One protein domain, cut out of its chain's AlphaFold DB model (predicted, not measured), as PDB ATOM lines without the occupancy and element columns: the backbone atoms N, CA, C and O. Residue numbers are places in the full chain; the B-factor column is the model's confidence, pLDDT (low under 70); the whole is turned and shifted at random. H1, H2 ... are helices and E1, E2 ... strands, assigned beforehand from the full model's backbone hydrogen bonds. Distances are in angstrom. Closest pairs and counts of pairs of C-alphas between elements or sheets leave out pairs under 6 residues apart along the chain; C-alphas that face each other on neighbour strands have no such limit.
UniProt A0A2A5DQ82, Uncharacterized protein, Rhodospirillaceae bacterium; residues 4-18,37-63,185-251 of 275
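Overview. This is residues 4 to 18, 37 to 63 and 185 to 251 of the 275 residues of an uncharacterized protein of Rhodospirillaceae bacterium (UniProt A0A2A5DQ82). A twisted sheet of five strands curls round one long helix, H2, which covers one of its faces. A small hairpin, E5 and E6, lies near the end of the sheet where E4 ends and E7 begins. The 109 printed residues include two named helices and seven strands, in the order E1 H1 H2 E2 E3 E4 E5 E6 E7; the large sheet, E1 E7 E4 E3 E2, is antiparallel and the class is mixed. The whole is only just compact, close to loose, with a radius of gyration of the C-alphas of 15.3 A, and elongated, spanning 49 by 28 by 26 A.

Arrangement. Edge strand E1, residues 4 to 12, is antiparallel to E7, residues 237 to 250, with N 7 and O 242 2.8 A apart. H1, residues 13 to 16, only grazes the sheet. H2, residues 37 to 63, is on one face, making two layers, helix and sheet; its closest C-alphas to E7 are Leu 59 and Leu 248, 6.5 A. Every O i to N i+4 pair in H2 is within hydrogen-bond range; H1 is too short for one. E2, E3 and E4, residues 185 to 187, 190 to 201 and 204 to 217, form a meander, each strand the antiparallel neighbour of the one before: N 185 and O 192 are 2.8 A apart, N 193 and O 212 2.9 A. E4 neighbours E7, with N 213 and O 241 at 2.8 A. E5 and E6, residues 221 to 224 and 231 to 234, are a hairpin, with N 223 and O 232 at 3.0 A.

Along the chain. E1 begins at C-alpha 4 (-47.833, 22.477, -30.341). H2 is 38.7 A long, E3 30.7 A, E4 37.2 A and E7 42.8 A, ending at C-alpha 250 (-62.499, 24.320, -40.353). E3 bends by 56 degrees at residue 198, E4 by 54 degrees at residue 209.

Size, cuts and confidence. Residues 19 to 36 and 64 to 184 are not printed, with C-alpha gaps of 10.5 A and 34.5 A. Residues 202 to 203 are under pLDDT 70.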
ATOM      1  N   PHE A   4     -49.055  23.224 -30.622       89.19
ATOM      2  CA  PHE A   4     -47.833  22.477 -30.341       89.19
ATOM      3  C   PHE A   4     -47.757  22.170 -28.849       89.19
ATOM      4  O   PHE A   4     -47.862  23.078 -28.022       89.19
ATOM      5  N   ARG A   5     -47.553  20.897 -28.504       89.31
ATOM      6  CA  ARG A   5     -47.280  20.468 -27.129       89.31
ATOM      7  C   ARG A   5     -46.077  19.535 -27.097       89.31
ATOM      8  O   ARG A   5     -45.893  18.727 -28.007       89.31
ATOM      9  N   GLN A   6     -45.282  19.639 -26.036       90.38
ATOM     10  CA  GLN A   6     -44.122  18.786 -25.794       90.38
ATOM     11  C   GLN A   6     -43.995  18.461 -24.307       90.38
ATOM     12  O   GLN A   6     -44.389  19.282 -23.484       90.38
ATOM     13  N   ILE A   7     -43.432  17.300 -23.986       89.00
ATOM     14  CA  ILE A   7     -43.154  16.839 -22.622       89.00
ATOM     15  C   ILE A   7     -41.774  16.179 -22.582       89.00
ATOM     16  O   ILE A   7     -41.390  15.480 -23.523       89.00
ATOM     17  N   GLY A   8     -41.012  16.436 -21.521       86.25
ATOM     18  CA  GLY A   8     -39.660  15.906 -21.342       86.25
ATOM     19  C   GLY A   8     -39.603  14.828 -20.265       86.25
ATOM     20  O   GLY A   8     -40.109  15.018 -19.166       86.25
ATOM     21  N   LEU A   9     -38.935  13.716 -20.563       86.62
ATOM     22  CA  LEU A   9     -38.616  12.644 -19.622       86.62
ATOM     23  C   LEU A   9     -37.100  12.545 -19.482       86.62
ATOM     24  O   LEU A   9     -36.393  12.465 -20.486       86.62
ATOM     25  N   HIS A  10     -36.597  12.527 -18.251       86.75
ATOM     26  CA  HIS A  10     -35.166  12.419 -17.977       86.75
ATOM     27  C   HIS A  10     -34.833  11.089 -17.301       86.75
ATOM     28  O   HIS A  10     -35.520  10.679 -16.369       86.75
ATOM     29  N   ILE A  11     -33.762  10.441 -17.756       86.12
ATOM     30  CA  ILE A  11     -33.182   9.253 -17.133       86.12
ATOM     31  C   ILE A  11     -31.714   9.534 -16.830       86.12
ATOM     32  O   ILE A  11     -30.937   9.839 -17.734       86.12
ATOM     33  N   GLU A  12     -31.333   9.371 -15.569       85.50
ATOM     34  CA  GLU A  12     -29.951   9.539 -15.119       85.50
ATOM     35  C   GLU A  12     -29.057   8.372 -15.572       85.50
ATOM     36  O   GLU A  12     -29.502   7.221 -15.655       85.50
ATOM     37  N   ASP A  13     -27.773   8.646 -15.822       81.12
ATOM     38  CA  ASP A  13     -26.794   7.624 -16.221       81.12
ATOM     39  C   ASP A  13     -26.646   6.525 -15.152       81.12
ATOM     40  O   ASP A  13     -26.480   5.351 -15.486       81.12
ATOM     41  N   GLU A  14     -26.762   6.875 -13.868       80.56
ATOM     42  CA  GLU A  14     -26.735   5.937 -12.744       80.56
ATOM     43  C   GLU A  14     -27.902   4.944 -12.796       80.56
ATOM     44  O   GLU A  14     -27.726   3.763 -12.496       80.56
ATOM     45  N   THR A  15     -29.078   5.411 -13.221       78.38
ATOM     46  CA  THR A  15     -30.259   4.563 -13.427       78.38
ATOM     47  C   THR A  15     -30.059   3.679 -14.655       78.38
ATOM     48  O   THR A  15     -30.358   2.485 -14.630       78.38
ATOM     49  N   ILE A  16     -29.458   4.222 -15.721       76.19
ATOM     50  CA  ILE A  16     -29.168   3.449 -16.933       76.19
ATOM     51  C   ILE A  16     -28.163   2.322 -16.658       76.19
ATOM     52  O   ILE A  16     -28.312   1.210 -17.169       76.19
ATOM     53  N   ALA A  17     -27.159   2.575 -15.820       74.81
ATOM     54  CA  ALA A  17     -26.149   1.591 -15.444       74.81
ATOM     55  C   ALA A  17     -26.726   0.371 -14.695       74.81
ATOM     56  O   ALA A  17     -26.093  -0.687 -14.678       74.81
ATOM     57  N   GLN A  18     -27.929   0.482 -14.120       74.88
ATOM     58  CA  GLN A  18     -28.609  -0.617 -13.426       74.88
ATOM     59  C   GLN A  18     -29.351  -1.566 -14.385       74.88
ATOM     60  O   GLN A  18     -29.482  -2.752 -14.076       74.88
ATOM     61  N   MET A  37     -37.451  -1.172 -17.047       70.50
ATOM     62  CA  MET A  37     -37.779  -0.970 -18.469       70.50
ATOM     63  C   MET A  37     -39.290  -0.848 -18.676       70.50
ATOM     64  O   MET A  37     -39.744  -0.057 -19.506       70.50
ATOM     65  N   ASN A  38     -40.070  -1.622 -17.917       76.25
ATOM     66  CA  ASN A  38     -41.525  -1.505 -17.929       76.25
ATOM     67  C   ASN A  38     -41.965  -0.149 -17.370       76.25
ATOM     68  O   ASN A  38     -42.832   0.484 -17.969       76.25
ATOM     69  N   ASP A  39     -41.333   0.318 -16.293       79.25
ATOM     70  CA  ASP A  39     -41.633   1.614 -15.680       79.25
ATOM     71  C   ASP A  39     -41.298   2.771 -16.628       79.25
ATOM     72  O   ASP A  39     -42.101   3.687 -16.804       79.25
ATOM     73  N   PHE A  40     -40.161   2.707 -17.328       79.75
ATOM     74  CA  PHE A  40     -39.805   3.734 -18.304       79.75
ATOM     75  C   PHE A  40     -40.754   3.757 -19.514       79.75
ATOM     76  O   PHE A  40     -41.187   4.822 -19.960       79.75
ATOM     77  N   LEU A  41     -41.132   2.587 -20.035       81.94
ATOM     78  CA  LEU A  41     -42.102   2.497 -21.127       81.94
ATOM     79  C   LEU A  41     -43.504   2.958 -20.693       81.94
ATOM     80  O   LEU A  41     -44.219   3.561 -21.496       81.94
ATOM     81  N   LEU A  42     -43.894   2.700 -19.443       85.81
ATOM     82  CA  LEU A  42     -45.129   3.216 -18.862       85.81
ATOM     83  C   LEU A  42     -45.085   4.746 -18.763       85.81
ATOM     84  O   LEU A  42     -46.002   5.396 -19.257       85.81
ATOM     85  N   ALA A  43     -43.991   5.319 -18.256       85.62
ATOM     86  CA  ALA A  43     -43.810   6.767 -18.166       85.62
ATOM     87  C   ALA A  43     -43.892   7.456 -19.541       85.62
ATOM     88  O   ALA A  43     -44.522   8.508 -19.675       85.62
ATOM     89  N   ILE A  44     -43.319   6.845 -20.588       86.50
ATOM     90  CA  ILE A  44     -43.451   7.328 -21.973       86.50
ATOM     91  C   ILE A  44     -44.917   7.340 -22.414       86.50
ATOM     92  O   ILE A  44     -45.373   8.325 -22.997       86.50
ATOM     93  N   LYS A  45     -45.659   6.257 -22.153       87.12
ATOM     94  CA  LYS A  45     -47.071   6.148 -22.548       87.12
ATOM     95  C   LYS A  45     -47.953   7.145 -21.807       87.12
ATOM     96  O   LYS A  45     -48.706   7.860 -22.457       87.12
ATOM     97  N   GLU A  46     -47.809   7.247 -20.489       88.38
ATOM     98  CA  GLU A  46     -48.549   8.215 -19.669       88.38
ATOM     99  C   GLU A  46     -48.281   9.655 -20.127       88.38
ATOM    100  O   GLU A  46     -49.206  10.457 -20.266       88.38
ATOM    101  N   SER A  47     -47.025   9.969 -20.454       86.50
ATOM    102  CA  SER A  47     -46.644  11.276 -20.996       86.50
ATOM    103  C   SER A  47     -47.287  11.548 -22.360       86.50
ATOM    104  O   SER A  47     -47.771  12.652 -22.619       86.50
ATOM    105  N   ALA A  48     -47.339  10.541 -23.236       88.44
ATOM    106  CA  ALA A  48     -48.002  10.652 -24.529       88.44
ATOM    107  C   ALA A  48     -49.532  10.812 -24.389       88.44
ATOM    108  O   ALA A  48     -50.127  11.611 -25.114       88.44
ATOM    109  N   ASP A  49     -50.172  10.118 -23.441       88.31
ATOM    110  CA  ASP A  49     -51.608  10.257 -23.149       88.31
ATOM    111  C   ASP A  49     -51.936  11.662 -22.610       88.31
ATOM    112  O   ASP A  49     -52.919  12.290 -23.026       88.31
ATOM    113  N   ALA A  50     -51.079  12.204 -21.737       87.88
ATOM    114  CA  ALA A  50     -51.197  13.573 -21.239       87.88
ATOM    115  C   ALA A  50     -51.078  14.606 -22.373       87.88
ATOM    116  O   ALA A  50     -51.865  15.561 -22.439       87.88
ATOM    117  N   LEU A  51     -50.142  14.406 -23.308       89.38
ATOM    118  CA  LEU A  51     -50.018  15.250 -24.498       89.38
ATOM    119  C   LEU A  51     -51.294  15.225 -25.344       89.38
ATOM    120  O   LEU A  51     -51.824  16.289 -25.660       89.38
ATOM    121  N   LEU A  52     -51.813  14.040 -25.678       89.00
ATOM    122  CA  LEU A  52     -53.029  13.905 -26.487       89.00
ATOM    123  C   LEU A  52     -54.252  14.529 -25.810       89.00
ATOM    124  O   LEU A  52     -55.037  15.207 -26.471       89.00
ATOM    125  N   THR A  53     -54.383  14.367 -24.493       88.69
ATOM    126  CA  THR A  53     -55.461  14.992 -23.713       88.69
ATOM    127  C   THR A  53     -55.366  16.518 -23.754       88.69
ATOM    128  O   THR A  53     -56.369  17.197 -23.982       88.69
ATOM    129  N   GLY A  54     -54.161  17.069 -23.588       88.56
ATOM    130  CA  GLY A  54     -53.928  18.510 -23.685       88.56
ATOM    131  C   GLY A  54     -54.238  19.061 -25.078       88.56
ATOM    132  O   GLY A  54     -54.888  20.095 -25.206       88.56
ATOM    133  N   ILE A  55     -53.842  18.339 -26.129       89.50
ATOM    134  CA  ILE A  55     -54.161  18.720 -27.508       89.50
ATOM    135  C   ILE A  55     -55.673  18.663 -27.751       89.50
ATOM    136  O   ILE A  55     -56.216  19.586 -28.354       89.50
ATOM    137  N   ASN A  56     -56.379  17.641 -27.257       88.94
ATOM    138  CA  ASN A  56     -57.835  17.574 -27.397       88.94
ATOM    139  C   ASN A  56     -58.521  18.815 -26.800       88.94
ATOM    140  O   ASN A  56     -59.415  19.392 -27.418       88.94
ATOM    141  N   GLN A  57     -58.069  19.280 -25.632       89.38
ATOM    142  CA  GLN A  57     -58.597  20.499 -25.011       89.38
ATOM    143  C   GLN A  57     -58.358  21.742 -25.880       89.38
ATOM    144  O   GLN A  57     -59.288  22.520 -26.099       89.38
ATOM    145  N   ASP A  58     -57.154  21.906 -26.431       89.94
ATOM    146  CA  ASP A  58     -56.838  23.039 -27.312       89.94
ATOM    147  C   ASP A  58     -57.630  22.987 -28.629       89.94
ATOM    148  O   ASP A  58     -58.118  24.011 -29.116       89.94
ATOM    149  N   LEU A  59     -57.805  21.790 -29.202       89.50
ATOM    150  CA  LEU A  59     -58.629  21.578 -30.393       89.50
ATOM    151  C   LEU A  59     -60.079  21.973 -30.124       89.50
ATOM    152  O   LEU A  59     -60.686  22.644 -30.956       89.50
ATOM    153  N   TRP A  60     -60.617  21.635 -28.953       90.56
ATOM    154  CA  TRP A  60     -61.955  22.049 -28.546       90.56
ATOM    155  C   TRP A  60     -62.103  23.562 -28.395       90.56
ATOM    156  O   TRP A  60     -63.136  24.104 -28.787       90.56
ATOM    157  N   VAL A  61     -61.089  24.257 -27.872       89.31
ATOM    158  CA  VAL A  61     -61.081  25.728 -27.803       89.31
ATOM    159  C   VAL A  61     -61.135  26.332 -29.209       89.31
ATOM    160  O   VAL A  61     -61.972  27.199 -29.479       89.31
ATOM    161  N   ASN A  62     -60.316  25.828 -30.136       89.25
ATOM    162  CA  ASN A  62     -60.323  26.281 -31.530       89.25
ATOM    163  C   ASN A  62     -61.645  25.949 -32.244       89.25
ATOM    164  O   ASN A  62     -62.198  26.791 -32.952       89.25
ATOM    165  N   GLN A  63     -62.194  24.753 -32.017       90.00
ATOM    166  CA  GLN A  63     -63.484  24.333 -32.559       90.00
ATOM    167  C   GLN A  63     -64.624  25.220 -32.049       90.00
ATOM    168  O   GLN A  63     -65.500  25.588 -32.831       90.00
ATOM    169  N   GLY A 185     -32.843  12.987 -37.934       89.19
ATOM    170  CA  GLY A 185     -31.470  12.518 -37.788       89.19
ATOM    171  C   GLY A 185     -30.689  13.230 -36.686       89.19
ATOM    172  O   GLY A 185     -31.222  14.018 -35.906       89.19
ATOM    173  N   GLN A 186     -29.395  12.927 -36.618       89.44
ATOM    174  CA  GLN A 186     -28.496  13.533 -35.645       89.44
ATOM    175  C   GLN A 186     -28.118  14.954 -36.073       89.44
ATOM    176  O   GLN A 186     -27.624  15.171 -37.186       89.44
ATOM    177  N   LYS A 187     -28.315  15.924 -35.180       86.38
ATOM    178  CA  LYS A 187     -27.865  17.310 -35.337       86.38
ATOM    179  C   LYS A 187     -27.042  17.684 -34.107       86.38
ATOM    180  O   LYS A 187     -27.577  18.005 -33.052       86.38
ATOM    181  N   GLY A 188     -25.718  17.618 -34.238       86.19
ATOM    182  CA  GLY A 188     -24.819  17.821 -33.100       86.19
ATOM    183  C   GLY A 188     -24.963  16.706 -32.057       86.19
ATOM    184  O   GLY A 188     -24.791  15.531 -32.388       86.19
ATOM    185  N   SER A 189     -25.256  17.082 -30.811       84.75
ATOM    186  CA  SER A 189     -25.500  16.172 -29.677       84.75
ATOM    187  C   SER A 189     -26.908  15.574 -29.641       84.75
ATOM    188  O   SER A 189     -27.169  14.694 -28.821       84.75
ATOM    189  N   ASP A 190     -27.803  16.052 -30.504       89.06
ATOM    190  CA  ASP A 190     -29.234  15.806 -30.394       89.06
ATOM    191  C   ASP A 190     -29.689  14.873 -31.517       89.06
ATOM    192  O   ASP A 190     -29.278  15.008 -32.675       89.06
ATOM    193  N   PHE A 191     -30.561  13.928 -31.178       90.94
ATOM    194  CA  PHE A 191     -31.137  12.978 -32.120       90.94
ATOM    195  C   PHE A 191     -32.623  13.256 -32.304       90.94
ATOM    196  O   PHE A 191     -33.397  13.128 -31.361       90.94
ATOM    197  N   PHE A 192     -33.021  13.584 -33.530       93.00
ATOM    198  CA  PHE A 192     -34.409  13.850 -33.895       93.00
ATOM    199  C   PHE A 192     -34.980  12.678 -34.687       93.00
ATOM    200  O   PHE A 192     -34.402  12.262 -35.695       93.00
ATOM    201  N   PHE A 193     -36.116  12.140 -34.256       91.56
ATOM    202  CA  PHE A 193     -36.775  11.027 -34.934       91.56
ATOM    203  C   PHE A 193     -38.286  11.042 -34.700       91.56
ATOM    204  O   PHE A 193     -38.811  11.844 -33.938       91.56
ATOM    205  N   THR A 194     -38.983  10.148 -35.391       92.38
ATOM    206  CA  THR A 194     -40.414   9.900 -35.200       92.38
ATOM    207  C   THR A 194     -40.611   8.449 -34.795       92.38
ATOM    208  O   THR A 194     -39.842   7.574 -35.201       92.38
ATOM    209  N   PHE A 195     -41.614   8.187 -33.966       89.94
ATOM    210  CA  PHE A 195     -41.932   6.835 -33.519       89.94
ATOM    211  C   PHE A 195     -43.434   6.669 -33.297       89.94
ATOM    212  O   PHE A 195     -44.160   7.644 -33.111       89.94
ATOM    213  N   PHE A 196     -43.899   5.421 -33.347       89.94
ATOM    214  CA  PHE A 196     -45.306   5.078 -33.165       89.94
ATOM    215  C   PHE A 196     -45.535   4.498 -31.775       89.94
ATOM    216  O   PHE A 196     -44.844   3.560 -31.372       89.94
ATOM    217  N   LEU A 197     -46.545   5.014 -31.077       88.88
ATOM    218  CA  LEU A 197     -47.018   4.458 -29.813       88.88
ATOM    219  C   LEU A 197     -48.459   3.956 -29.952       88.88
ATOM    220  O   LEU A 197     -49.285   4.637 -30.566       88.88
ATOM    221  N   PRO A 198     -48.792   2.779 -29.388       88.94
ATOM    222  CA  PRO A 198     -50.170   2.322 -29.296       88.94
ATOM    223  C   PRO A 198     -50.883   3.101 -28.189       88.94
ATOM    224  O   PRO A 198     -50.660   2.842 -27.007       88.94
ATOM    225  N   MET A 199     -51.739   4.032 -28.590       87.31
ATOM    226  CA  MET A 199     -52.493   4.909 -27.697       87.31
ATOM    227  C   MET A 199     -53.957   4.485 -27.655       87.31
ATOM    228  O   MET A 199     -54.513   4.034 -28.664       87.31
ATOM    229  N   GLN A 200     -54.600   4.644 -26.501       81.69
ATOM    230  CA  GLN A 200     -56.038   4.427 -26.388       81.69
ATOM    231  C   GLN A 200     -56.785   5.670 -26.882       81.69
ATOM    232  O   GLN A 200     -56.677   6.751 -26.318       81.69
ATOM    233  N   VAL A 201     -57.577   5.508 -27.940       72.12
ATOM    234  CA  VAL A 201     -58.435   6.552 -28.503       72.12
ATOM    235  C   VAL A 201     -59.880   6.091 -28.347       72.12
ATOM    236  O   VAL A 201     -60.391   5.324 -29.165       72.12
ATOM    237  N   SER A 202     -60.536   6.549 -27.277       69.12
ATOM    238  CA  SER A 202     -61.886   6.120 -26.888       69.12
ATOM    239  C   SER A 202     -61.964   4.601 -26.627       69.12
ATOM    240  O   SER A 202     -61.351   4.105 -25.678       69.12
ATOM    241  N   ASP A 203     -62.688   3.853 -27.461       69.62
ATOM    242  CA  ASP A 203     -62.932   2.412 -27.352       69.62
ATOM    243  C   ASP A 203     -61.878   1.549 -28.067       69.62
ATOM    244  O   ASP A 203     -61.957   0.320 -28.031       69.62
ATOM    245  N   ARG A 204     -60.901   2.163 -28.751       74.31
ATOM    246  CA  ARG A 204     -59.940   1.457 -29.615       74.31
ATOM    247  C   ARG A 204     -58.508   1.872 -29.331       74.31
ATOM    248  O   ARG A 204     -58.226   3.030 -29.050       74.31
ATOM    249  N   VAL A 205     -57.579   0.938 -29.509       84.44
ATOM    250  CA  VAL A 205     -56.142   1.235 -29.520       84.44
ATOM    251  C   VAL A 205     -55.714   1.541 -30.952       84.44
ATOM    252  O   VAL A 205     -55.996   0.763 -31.866       84.44
ATOM    253  N   ARG A 206     -55.045   2.676 -31.162       84.81
ATOM    254  CA  ARG A 206     -54.494   3.075 -32.462       84.81
ATOM    255  C   ARG A 206     -53.026   3.451 -32.323       84.81
ATOM    256  O   ARG A 206     -52.610   3.990 -31.305       84.81
ATOM    257  N   MET A 207     -52.251   3.176 -33.368       87.81
ATOM    258  CA  MET A 207     -50.871   3.648 -33.454       87.81
ATOM    259  C   MET A 207     -50.882   5.138 -33.790       87.81
ATOM    260  O   MET A 207     -51.404   5.522 -34.836       87.81
ATOM    261  N   VAL A 208     -50.318   5.956 -32.908       88.62
ATOM    262  CA  VAL A 208     -50.165   7.402 -33.097       88.62
ATOM    263  C   VAL A 208     -48.685   7.708 -33.297       88.62
ATOM    264  O   VAL A 208     -47.846   7.234 -32.532       88.62
ATOM    265  N   GLU A 209     -48.366   8.459 -34.352       91.31
ATOM    266  CA  GLU A 209     -47.004   8.925 -34.639       91.31
ATOM    267  C   GLU A 209     -46.695  10.160 -33.778       91.31
ATOM    268  O   GLU A 209     -47.504  11.092 -33.719       91.31
ATOM    269  N   PHE A 210     -45.533  10.174 -33.128       91.69
ATOM    270  CA  PHE A 210     -45.022  11.296 -32.339       91.69
ATOM    271  C   PHE A 210     -43.648  11.731 -32.843       91.69
ATOM    272  O   PHE A 210     -42.876  10.918 -33.360       91.69
ATOM    273  N   ASP A 211     -43.346  13.012 -32.659       92.25
ATOM    274  CA  ASP A 211     -42.011  13.568 -32.830       92.25
ATOM    275  C   ASP A 211     -41.219  13.380 -31.526       92.25
ATOM    276  O   ASP A 211     -41.743  13.570 -30.428       92.25
ATOM    277  N   ALA A 212     -39.952  12.984 -31.634       92.31
ATOM    278  CA  ALA A 212     -39.060  12.780 -30.502       92.31
ATOM    279  C   ALA A 212     -37.704  13.452 -30.707       92.31
ATOM    280  O   ALA A 212     -37.107  13.370 -31.784       92.31
ATOM    281  N   GLN A 213     -37.186  14.041 -29.635       92.06
ATOM    282  CA  GLN A 213     -35.819  14.527 -29.533       92.06
ATOM    283  C   GLN A 213     -35.137  13.852 -28.345       92.06
ATOM    284  O   GLN A 213     -35.604  13.944 -27.213       92.06
ATOM    285  N   LEU A 214     -34.016  13.188 -28.595       90.81
ATOM    286  CA  LEU A 214     -33.186  12.577 -27.566       90.81
ATOM    287  C   LEU A 214     -31.902  13.392 -27.404       90.81
ATOM    288  O   LEU A 214     -31.179  13.613 -28.376       90.81
ATOM    289  N   ILE A 215     -31.620  13.820 -26.174       90.44
ATOM    290  CA  ILE A 215     -30.461  14.653 -25.858       90.44
ATOM    291  C   ILE A 215     -29.681  14.078 -24.683       90.44
ATOM    292  O   ILE A 215     -30.263  13.704 -23.666       90.44
ATOM    293  N   TYR A 216     -28.356  14.072 -24.798       88.44
ATOM    294  CA  TYR A 216     -27.472  13.738 -23.688       88.44
ATOM    295  C   TYR A 216     -27.084  14.991 -22.897       88.44
ATOM    296  O   TYR A 216     -26.621  15.983 -23.467       88.44
ATOM    297  N   ARG A 217     -27.252  14.947 -21.574       86.12
ATOM    298  CA  ARG A 217     -26.857  16.004 -20.640       86.12
ATOM    299  C   ARG A 217     -25.587  15.572 -19.902       86.12
ATOM    300  O   ARG A 217     -25.642  14.652 -19.090       86.12
ATOM    301  N   PRO A 218     -24.431  16.206 -20.171       83.88
ATOM    302  CA  PRO A 218     -23.158  15.791 -19.579       83.88
ATOM    303  C   PRO A 218     -22.937  16.325 -18.154       83.88
ATOM    304  O   PRO A 218     -22.077  15.813 -17.440       83.88
ATOM    305  N   CYS A 219     -23.675  17.358 -17.746       83.19
ATOM    306  CA  CYS A 219     -23.587  17.997 -16.435       83.19
ATOM    307  C   CYS A 219     -24.988  18.385 -15.932       83.19
ATOM    308  O   CYS A 219     -25.906  18.453 -16.751       83.19
ATOM    309  N   PRO A 220     -25.161  18.649 -14.620       84.19
ATOM    310  CA  PRO A 220     -26.455  19.037 -14.081       84.19
ATOM    311  C   PRO A 220     -26.982  20.321 -14.726       84.19
ATOM    312  O   PRO A 220     -26.324  21.365 -14.671       84.19
ATOM    313  N   THR A 221     -28.168  20.252 -15.324       80.12
ATOM    314  CA  THR A 221     -28.841  21.394 -15.951       80.12
ATOM    315  C   THR A 221     -30.210  21.600 -15.326       80.12
ATOM    316  O   THR A 221     -30.872  20.658 -14.909       80.12
ATOM    317  N   THR A 222     -30.653  22.851 -15.219       79.56
ATOM    318  CA  THR A 222     -32.038  23.126 -14.817       79.56
ATOM    319  C   THR A 222     -32.891  23.140 -16.070       79.56
ATOM    320  O   THR A 222     -32.745  24.031 -16.903       79.56
ATOM    321  N   GLU A 223     -33.751  22.138 -16.207       74.00
ATOM    322  CA  GLU A 223     -34.719  22.045 -17.294       74.00
ATOM    323  C   GLU A 223     -36.071  22.514 -16.775       74.00
ATOM    324  O   GLU A 223     -36.434  22.254 -15.628       74.00
ATOM    325  N   THR A 224     -36.812  23.234 -17.610       75.19
ATOM    326  CA  THR A 224     -38.204  23.579 -17.317       75.19
ATOM    327  C   THR A 224     -39.075  22.782 -18.256       75.19
ATOM    328  O   THR A 224     -38.969  22.943 -19.472       75.19
ATOM    329  N   ASP A 225     -39.911  21.912 -17.694       72.75
ATOM    330  CA  ASP A 225     -40.865  21.161 -18.495       72.75
ATOM    331  C   ASP A 225     -41.837  22.144 -19.153       72.75
ATOM    332  O   ASP A 225     -42.531  22.906 -18.479       72.75
ATOM    333  N   ALA A 226     -41.880  22.139 -20.482       72.75
ATOM    334  CA  ALA A 226     -42.758  23.013 -21.243       72.75
ATOM    335  C   ALA A 226     -44.246  22.649 -21.086       72.75
ATOM    336  O   ALA A 226     -45.095  23.491 -21.375       72.75
ATOM    337  N   TYR A 227     -44.568  21.433 -20.631       72.88
ATOM    338  CA  TYR A 227     -45.941  21.006 -20.378       72.88
ATOM    339  C   TYR A 227     -46.455  21.477 -19.011       72.88
ATOM    340  O   TYR A 227     -47.522  22.087 -18.934       72.88
ATOM    341  N   TYR A 228     -45.708  21.215 -17.932       70.88
ATOM    342  CA  TYR A 228     -46.130  21.543 -16.560       70.88
ATOM    343  C   TYR A 228     -45.628  22.905 -16.059       70.88
ATOM    344  O   TYR A 228     -46.121  23.403 -15.050       70.88
ATOM    345  N   GLY A 229     -44.644  23.513 -16.730       75.31
ATOM    346  CA  GLY A 229     -43.998  24.757 -16.296       75.31
ATOM    347  C   GLY A 229     -43.094  24.598 -15.068       75.31
ATOM    348  O   GLY A 229     -42.575  25.587 -14.555       75.31
ATOM    349  N   THR A 230     -42.903  23.369 -14.585       75.12
ATOM    350  CA  THR A 230     -42.075  23.062 -13.416       75.12
ATOM    351  C   THR A 230     -40.611  22.976 -13.824       75.12
ATOM    352  O   THR A 230     -40.260  22.246 -14.753       75.12
ATOM    353  N   SER A 231     -39.742  23.697 -13.114       78.06
ATOM    354  CA  SER A 231     -38.293  23.581 -13.282       78.06
ATOM    355  C   SER A 231     -37.726  22.508 -12.357       78.06
ATOM    356  O   SER A 231     -37.930  22.556 -11.144       78.06
ATOM    357  N   THR A 232     -36.975  21.567 -12.921       76.00
ATOM    358  CA  THR A 232     -36.257  20.526 -12.182       76.00
ATOM    359  C   THR A 232     -34.796  20.507 -12.606       76.00
ATOM    360  O   THR A 232     -34.480  20.572 -13.795       76.00
ATOM    361  N   THR A 233     -33.886  20.412 -11.639       78.56
ATOM    362  CA  THR A 233     -32.476  20.153 -11.939       78.56
ATOM    363  C   THR A 233     -32.330  18.688 -12.319       78.56
ATOM    364  O   THR A 233     -32.567  17.812 -11.491       78.56
ATOM    365  N   VAL A 234     -31.973  18.435 -13.573       80.12
ATOM    366  CA  VAL A 234     -31.659  17.101 -14.080       80.12
ATOM    367  C   VAL A 234     -30.161  16.871 -13.970       80.12
ATOM    368  O   VAL A 234     -29.370  17.772 -14.258       80.12
ATOM    369  N   ASN A 235     -29.769  15.686 -13.510       83.38
ATOM    370  CA  ASN A 235     -28.369  15.302 -13.399       83.38
ATOM    371  C   ASN A 235     -27.834  14.810 -14.754       83.38
ATOM    372  O   ASN A 235     -28.425  15.026 -15.815       83.38
ATOM    373  N   LYS A 236     -26.650  14.201 -14.736       86.06
ATOM    374  CA  LYS A 236     -26.040  13.628 -15.931       86.06
ATOM    375  C   LYS A 236     -26.889  12.451 -16.432       86.06
ATOM    376  O   LYS A 236     -27.172  11.532 -15.669       86.06
ATOM    377  N   GLY A 237     -27.267  12.460 -17.708       86.19
ATOM    378  CA  GLY A 237     -28.167  11.441 -18.246       86.19
ATOM    379  C   GLY A 237     -28.750  11.763 -19.617       86.19
ATOM    380  O   GLY A 237     -28.331  12.701 -20.299       86.19
ATOM    381  N   TRP A 238     -29.753  10.989 -20.018       86.44
ATOM    382  CA  TRP A 238     -30.480  11.153 -21.272       86.44
ATOM    383  C   TRP A 238     -31.851  11.779 -21.040       86.44
ATOM    384  O   TRP A 238     -32.599  11.368 -20.160       86.44
ATOM    385  N   THR A 239     -32.203  12.756 -21.871       88.12
ATOM    386  CA  THR A 239     -33.527  13.386 -21.876       88.12
ATOM    387  C   THR A 239     -34.230  13.066 -23.183       88.12
ATOM    388  O   THR A 239     -33.715  13.389 -24.254       88.12
ATOM    389  N   LEU A 240     -35.397  12.440 -23.094       89.25
ATOM    390  CA  LEU A 240     -36.302  12.199 -24.207       89.25
ATOM    391  C   LEU A 240     -37.423  13.235 -24.161       89.25
ATOM    392  O   LEU A 240     -38.236  13.239 -23.241       89.25
ATOM    393  N   ILE A 241     -37.483  14.096 -25.166       90.00
ATOM    394  CA  ILE A 241     -38.566  15.057 -25.358       90.00
ATOM    395  C   ILE A 241     -39.498  14.490 -26.417       90.00
ATOM    396  O   ILE A 241     -39.072  14.213 -27.536       90.00
ATOM    397  N   ILE A 242     -40.765  14.321 -26.063       92.00
ATOM    398  CA  ILE A 242     -41.822  13.877 -26.969       92.00
ATOM    399  C   ILE A 242     -42.667  15.097 -27.303       92.00
ATOM    400  O   ILE A 242     -43.041  15.853 -26.408       92.00
ATOM    401  N   SER A 243     -42.976  15.305 -28.576       91.50
ATOM    402  CA  SER A 243     -43.791  16.424 -29.032       91.50
ATOM    403  C   SER A 243     -44.777  16.011 -30.116       91.50
ATOM    404  O   SER A 243     -44.650  14.967 -30.767       91.50
ATOM    405  N   LYS A 244     -45.825  16.822 -30.275       91.81
ATOM    406  CA  LYS A 244     -46.789  16.678 -31.363       91.81
ATOM    407  C   LYS A 244     -47.356  18.039 -31.745       91.81
ATOM    408  O   LYS A 244     -47.713  18.841 -30.878       91.81
ATOM    409  N   GLU A 245     -47.441  18.278 -33.051       91.06
ATOM    410  CA  GLU A 245     -48.044  19.476 -33.626       91.06
ATOM    411  C   GLU A 245     -49.299  19.115 -34.423       91.06
ATOM    412  O   GLU A 245     -49.271  18.263 -35.315       91.06
ATOM    413  N   LEU A 246     -50.409  19.771 -34.090       90.75
ATOM    414  CA  LEU A 246     -51.716  19.538 -34.688       90.75
ATOM    415  C   LEU A 246     -52.376  20.861 -35.080       90.75
ATOM    416  O   LEU A 246     -52.333  21.853 -34.359       90.75
ATOM    417  N   GLY A 247     -53.025  20.879 -36.234       89.12
ATOM    418  CA  GLY A 247     -53.885  21.957 -36.697       89.12
ATOM    419  C   GLY A 247     -55.333  21.492 -36.770       89.12
ATOM    420  O   GLY A 247     -55.605  20.338 -37.100       89.12
ATOM    421  N   LEU A 248     -56.264  22.404 -36.502       90.12
ATOM    422  CA  LEU A 248     -57.677  22.199 -36.800       90.12
ATOM    423  C   LEU A 248     -58.014  22.951 -38.086       90.12
ATOM    424  O   LEU A 248     -57.896  24.175 -38.142       90.12
ATOM    425  N   PHE A 249     -58.419  22.215 -39.114       90.38
ATOM    426  CA  PHE A 249     -59.004  22.781 -40.318       90.38
ATOM    427  C   PHE A 249     -60.519  22.853 -40.150       90.38
ATOM    428  O   PHE A 249     -61.161  21.844 -39.857       90.38
ATOM    429  N   LEU A 250     -61.068  24.049 -40.354       90.00
ATOM    430  CA  LEU A 250     -62.499  24.320 -40.353       90.00
ATOM    431  C   LEU A 250     -62.871  25.038 -41.640       90.00
ATOM    432  O   LEU A 250     -62.124  25.892 -42.124       90.00
ATOM    433  N   ILE A 251     -64.057  24.731 -42.156       88.31
ATOM    434  CA  ILE A 251     -64.664  25.514 -43.228       88.31
ATOM    435  C   ILE A 251     -64.880  26.944 -42.710       88.31
ATOM    436  O   ILE A 251     -65.496  27.130 -41.666       88.31
TER     437      ILE A 251